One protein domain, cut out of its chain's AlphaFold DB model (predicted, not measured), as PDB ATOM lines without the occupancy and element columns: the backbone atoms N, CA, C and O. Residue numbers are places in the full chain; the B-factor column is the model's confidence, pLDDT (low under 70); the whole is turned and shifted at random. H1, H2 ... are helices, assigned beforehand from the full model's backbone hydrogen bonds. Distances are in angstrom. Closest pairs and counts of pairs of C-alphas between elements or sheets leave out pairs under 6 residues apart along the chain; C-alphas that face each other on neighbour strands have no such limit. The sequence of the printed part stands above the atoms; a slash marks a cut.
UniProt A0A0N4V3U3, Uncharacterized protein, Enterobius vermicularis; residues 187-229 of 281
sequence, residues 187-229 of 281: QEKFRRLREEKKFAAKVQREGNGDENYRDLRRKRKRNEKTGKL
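This is residues 187 to 229 of the 281 residues of an uncharacterized protein of Enterobius vermicularis (UniProt A0A0N4V3U3). Two helices, the longer H1 and then H2, meet near their ends as an open V, with a tight link at the corner and the far ends of the helices spread wide. The last residues, 227 to 229, run on beyond H2 as a short tail. The printed part has 43 residues with two named helices, H1 then H2, and no named strand; its class is all helix. It is extended, with a radius of gyration of the C-alphas of 14.6 A, and only just flat, spanning 41 by 27 by 6 A.

H1, residues 187 to 207, is 30.0 A long, from C-alpha 187 at (-50.268, 24.820, 13.921) to C-alpha 207 at (-33.138, 1.653, 5.685). H2, residues 211 to 226, is 22.8 A long and ends with C-alpha 226 at (-44.297, -5.607, 33.359).

H1 and H2 are close but not clearly touching; their closest C-alphas, those of Arg 205 and Tyr 213, are 7.5 A apart. They run opposite ways at a steep tilt of 66 degrees. In H1 and H2 every O i to N i+4 pair is within hydrogen-bond range.

The C-alphas farthest apart, those of Glu 188 and Leu 229, are 41.4 A apart. The printed part has no cut. The model's pLDDT is under 70 at residue 205 and residues 207 to 229.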
ATOM      1  N   GLN A 187     -49.637  26.029  14.457       94.56
ATOM      2  CA  GLN A 187     -50.268  24.820  13.921       94.56
ATOM      3  C   GLN A 187     -49.578  24.319  12.646       94.56
ATOM      4  O   GLN A 187     -49.314  23.120  12.540       94.56
ATOM      5  N   GLU A 188     -49.219  25.211  11.724       95.56
ATOM      6  CA  GLU A 188     -48.476  24.865  10.506       95.56
ATOM      7  C   GLU A 188     -47.078  24.325  10.822       95.56
ATOM      8  O   GLU A 188     -46.702  23.258  10.330       95.56
ATOM      9  N   LYS A 189     -46.345  24.981  11.732       95.75
ATOM     10  CA  LYS A 189     -45.043  24.513  12.237       95.75
ATOM     11  C   LYS A 189     -45.169  23.120  12.859       95.75
ATOM     12  O   LYS A 189     -44.377  22.229  12.553       95.75
ATOM     13  N   PHE A 190     -46.193  22.875  13.678       92.94
ATOM     14  CA  PHE A 190     -46.436  21.550  14.258       92.94
ATOM     15  C   PHE A 190     -46.822  20.498  13.217       92.94
ATOM     16  O   PHE A 190     -46.402  19.344  13.344       92.94
ATOM     17  N   ARG A 191     -47.612  20.856  12.201       94.88
ATOM     18  CA  ARG A 191     -47.972  19.952  11.104       94.88
ATOM     19  C   ARG A 191     -46.730  19.556  10.303       94.88
ATOM     20  O   ARG A 191     -46.494  18.360  10.139       94.88
ATOM     21  N   ARG A 192     -45.887  20.526   9.939       94.56
ATOM     22  CA  ARG A 192     -44.605  20.297   9.259       94.56
ATOM     23  C   ARG A 192     -43.683  19.384  10.070       94.56
ATOM     24  O   ARG A 192     -43.244  18.354   9.571       94.56
ATOM     25  N   LEU A 193     -43.490  19.675  11.360       93.06
ATOM     26  CA  LEU A 193     -42.682  18.831  12.253       93.06
ATOM     27  C   LEU A 193     -43.221  17.393  12.369       93.06
ATOM     28  O   LEU A 193     -42.454  16.448  12.559       93.06
ATOM     29  N   ARG A 194     -44.544  17.191  12.294       92.88
ATOM     30  CA  ARG A 194     -45.148  15.847  12.294       92.88
ATOM     31  C   ARG A 194     -44.897  15.111  10.982       92.88
ATOM     32  O   ARG A 194     -44.648  13.909  11.024       92.88
ATOM     33  N   GLU A 195     -44.988  15.797   9.850       93.56
ATOM     34  CA  GLU A 195     -44.707  15.233   8.526       93.56
ATOM     35  C   GLU A 195     -43.233  14.821   8.410       93.56
ATOM     36  O   GLU A 195     -42.950  13.673   8.071       93.56
ATOM     37  N   GLU A 196     -42.310  15.685   8.837       92.06
ATOM     38  CA  GLU A 196     -40.870  15.396   8.890       92.06
ATOM     39  C   GLU A 196     -40.565  14.180   9.780       92.06
ATOM     40  O   GLU A 196     -39.854  13.263   9.368       92.06
ATOM     41  N   LYS A 197     -41.168  14.092  10.976       92.88
ATOM     42  CA  LYS A 197     -41.015  12.919  11.860       92.88
ATOM     43  C   LYS A 197     -41.575  11.635  11.251       92.88
ATOM     44  O   LYS A 197     -40.983  10.570  11.428       92.88
ATOM     45  N   LYS A 198     -42.716  11.703  10.556       93.31
ATOM     46  CA  LYS A 198     -43.294  10.544   9.854       93.31
ATOM     47  C   LYS A 198     -42.381  10.077   8.724       93.31
ATOM     48  O   LYS A 198     -42.186   8.873   8.582       93.31
ATOM     49  N   PHE A 199     -41.818  11.012   7.959       88.25
ATOM     50  CA  PHE A 199     -40.880  10.709   6.885       88.25
ATOM     51  C   PHE A 199     -39.589  10.096   7.434       88.25
ATOM     52  O   PHE A 199     -39.218   9.005   7.014       88.25
ATOM     53  N   ALA A 200     -38.981  10.699   8.459       88.75
ATOM     54  CA  ALA A 200     -37.802  10.146   9.127       88.75
ATOM     55  C   ALA A 200     -38.056   8.728   9.672       88.75
ATOM     56  O   ALA A 200     -37.239   7.833   9.474       88.75
ATOM     57  N   ALA A 201     -39.216   8.483  10.292       86.94
ATOM     58  CA  ALA A 201     -39.595   7.152  10.767       86.94
ATOM     59  C   ALA A 201     -39.824   6.141   9.625       86.94
ATOM     60  O   ALA A 201     -39.596   4.947   9.818       86.94
ATOM     61  N   LYS A 202     -40.289   6.592   8.451       84.00
ATOM     62  CA  LYS A 202     -40.437   5.750   7.256       84.00
ATOM     63  C   LYS A 202     -39.073   5.403   6.655       84.00
ATOM     64  O   LYS A 202     -38.807   4.226   6.457       84.00
ATOM     65  N   VAL A 203     -38.197   6.391   6.472       83.44
ATOM     66  CA  VAL A 203     -36.822   6.190   5.981       83.44
ATOM     67  C   VAL A 203     -36.045   5.253   6.904       83.44
ATOM     68  O   VAL A 203     -35.389   4.335   6.435       83.44
ATOM     69  N   GLN A 204     -36.171   5.409   8.225       73.81
ATOM     70  CA  GLN A 204     -35.553   4.484   9.179       73.81
ATOM     71  C   GLN A 204     -36.122   3.062   9.089       73.81
ATOM     72  O   GLN A 204     -35.378   2.116   9.317       73.81
ATOM     73  N   ARG A 205     -37.414   2.901   8.771       69.00
ATOM     74  CA  ARG A 205     -38.048   1.585   8.583       69.00
ATOM     75  C   ARG A 205     -37.580   0.898   7.300       69.00
ATOM     76  O   ARG A 205     -37.442  -0.315   7.295       69.00
ATOM     77  N   GLU A 206     -37.370   1.662   6.233       70.56
ATOM     78  CA  GLU A 206     -36.908   1.139   4.942       70.56
ATOM     79  C   GLU A 206     -35.385   0.902   4.934       70.56
ATOM     80  O   GLU A 206     -34.927  -0.067   4.341       70.56
ATOM     81  N   GLY A 207     -34.604   1.742   5.628       67.00
ATOM     82  CA  GLY A 207     -33.138   1.653   5.685       67.00
ATOM     83  C   GLY A 207     -32.576   0.704   6.753       67.00
ATOM     84  O   GLY A 207     -31.559   0.062   6.514       67.00
ATOM     85  N   ASN A 208     -33.227   0.571   7.916       55.50
ATOM     86  CA  ASN A 208     -32.895  -0.445   8.918       55.50
ATOM     87  C   ASN A 208     -33.983  -1.517   8.869       55.50
ATOM     88  O   ASN A 208     -35.065  -1.314   9.420       55.50
ATOM     89  N   GLY A 209     -33.692  -2.625   8.185       55.59
ATOM     90  CA  GLY A 209     -34.639  -3.701   7.897       55.59
ATOM     91  C   GLY A 209     -35.502  -4.139   9.087       55.59
ATOM     92  O   GLY A 209     -35.121  -4.018  10.254       55.59
ATOM     93  N   ASP A 210     -36.674  -4.681   8.753       57.22
ATOM     94  CA  ASP A 210     -37.795  -5.120   9.603       57.22
ATOM     95  C   ASP A 210     -37.463  -5.840  10.933       57.22
ATOM     96  O   ASP A 210     -38.326  -5.979  11.809       57.22
ATOM     97  N   GLU A 211     -36.228  -6.291  11.129       57.75
ATOM     98  CA  GLU A 211     -35.744  -6.993  12.315       57.75
ATOM     99  C   GLU A 211     -35.720  -6.114  13.575       57.75
ATOM    100  O   GLU A 211     -36.266  -6.500  14.613       57.75
ATOM    101  N   ASN A 212     -35.195  -4.888  13.489       57.88
ATOM    102  CA  ASN A 212     -35.049  -4.021  14.667       57.88
ATOM    103  C   ASN A 212     -36.426  -3.533  15.178       57.88
ATOM    104  O   ASN A 212     -36.687  -3.436  16.383       57.88
ATOM    105  N   TYR A 213     -37.376  -3.313  14.259       59.72
ATOM    106  CA  TYR A 213     -38.747  -2.901  14.581       59.72
ATOM    107  C   TYR A 213     -39.574  -4.036  15.212       59.72
ATOM    108  O   TYR A 213     -40.382  -3.793  16.120       59.72
ATOM    109  N   ARG A 214     -39.352  -5.292  14.789       62.44
ATOM    110  CA  ARG A 214     -39.952  -6.482  15.422       62.44
ATOM    111  C   ARG A 214     -39.500  -6.627  16.875       62.44
ATOM    112  O   ARG A 214     -40.346  -6.881  17.739       62.44
ATOM    113  N   ASP A 215     -38.231  -6.376  17.168       65.56
ATOM    114  CA  ASP A 215     -37.692  -6.476  18.526       65.56
ATOM    115  C   ASP A 215     -38.094  -5.310  19.441       65.56
ATOM    116  O   ASP A 215     -38.451  -5.532  20.603       65.56
ATOM    117  N   LEU A 216     -38.189  -4.083  18.920       64.50
ATOM    118  CA  LEU A 216     -38.770  -2.937  19.639       64.50
ATOM    119  C   LEU A 216     -40.260  -3.153  19.967       64.50
ATOM    120  O   LEU A 216     -40.708  -2.860  21.084       64.50
ATOM    121  N   ARG A 217     -41.037  -3.731  19.039       67.62
ATOM    122  CA  ARG A 217     -42.445  -4.101  19.273       67.62
ATOM    123  C   ARG A 217     -42.577  -5.229  20.301       67.62
ATOM    124  O   ARG A 217     -43.468  -5.170  21.153       67.62
ATOM    125  N   ARG A 218     -41.684  -6.227  20.269       68.75
ATOM    126  CA  ARG A 218     -41.599  -7.286  21.293       68.75
ATOM    127  C   ARG A 218     -41.249  -6.708  22.670       68.75
ATOM    128  O   ARG A 218     -41.911  -7.064  23.647       68.75
ATOM    129  N   LYS A 219     -40.307  -5.758  22.760       65.88
ATOM    130  CA  LYS A 219     -39.962  -5.046  24.009       65.88
ATOM    131  C   LYS A 219     -41.115  -4.193  24.550       65.88
ATOM    132  O   LYS A 219     -41.385  -4.276  25.746       65.88
ATOM    133  N   ARG A 220     -41.862  -3.449  23.715       67.06
ATOM    134  CA  ARG A 220     -43.065  -2.702  24.165       67.06
ATOM    135  C   ARG A 220     -44.149  -3.627  24.720       67.06
ATOM    136  O   ARG A 220     -44.644  -3.363  25.810       67.06
ATOM    137  N   LYS A 221     -44.449  -4.746  24.047       64.69
ATOM    138  CA  LYS A 221     -45.390  -5.761  24.567       64.69
ATOM    139  C   LYS A 221     -44.919  -6.384  25.887       64.69
ATOM    140  O   LYS A 221     -45.742  -6.706  26.741       64.69
ATOM    141  N   ARG A 222     -43.605  -6.562  26.068       63.16
ATOM    142  CA  ARG A 222     -43.022  -7.046  27.330       63.16
ATOM    143  C   ARG A 222     -43.155  -5.986  28.436       63.16
ATOM    144  O   ARG A 222     -43.570  -6.338  29.534       63.16
ATOM    145  N   ASN A 223     -42.939  -4.705  28.126       60.09
ATOM    146  CA  ASN A 223     -43.078  -3.593  29.077       60.09
ATOM    147  C   ASN A 223     -44.530  -3.255  29.464       60.09
ATOM    148  O   ASN A 223     -44.792  -2.928  30.618       60.09
ATOM    149  N   GLU A 224     -45.504  -3.406  28.563       61.44
ATOM    150  CA  GLU A 224     -46.936  -3.321  28.913       61.44
ATOM    151  C   GLU A 224     -47.375  -4.432  29.879       61.44
ATOM    152  O   GLU A 224     -48.262  -4.224  30.712       61.44
ATOM    153  N   LYS A 225     -46.734  -5.607  29.804       57.75
ATOM    154  CA  LYS A 225     -46.957  -6.705  30.755       57.75
ATOM    155  C   LYS A 225     -46.242  -6.487  32.093       57.75
ATOM    156  O   LYS A 225     -46.793  -6.883  33.116       57.75
ATOM    157  N   THR A 226     -45.074  -5.842  32.121       56.38
ATOM    158  CA  THR A 226     -44.297  -5.607  33.359       56.38
ATOM    159  C   THR A 226     -44.640  -4.300  34.083       56.38
ATOM    160  O   THR A 226     -44.382  -4.192  35.279       56.38
ATOM    161  N   GLY A 227     -45.291  -3.333  33.423       57.59
ATOM    162  CA  GLY A 227     -45.766  -2.088  34.049       57.59
ATOM    163  C   GLY A 227     -46.942  -2.273  35.023       57.59
ATOM    164  O   GLY A 227     -47.247  -1.384  35.818       57.59
ATOM    165  N   LYS A 228     -47.595  -3.442  35.011       61.31
ATOM    166  CA  LYS A 228     -48.585  -3.830  36.021       61.31
ATOM    167  C   LYS A 228     -47.861  -4.582  37.137       61.31
ATOM    168  O   LYS A 228     -47.470  -5.728  36.952       61.31
ATOM    169  N   LEU A 229     -47.721  -3.954  38.309       60.19
ATOM    170  CA  LEU A 229     -47.216  -4.613  39.523       60.19
ATOM    171  C   LEU A 229     -47.886  -5.992  39.695       60.19
ATOM    172  O   LEU A 229     -49.122  -6.097  39.632       60.19
TER     173      LEU A 229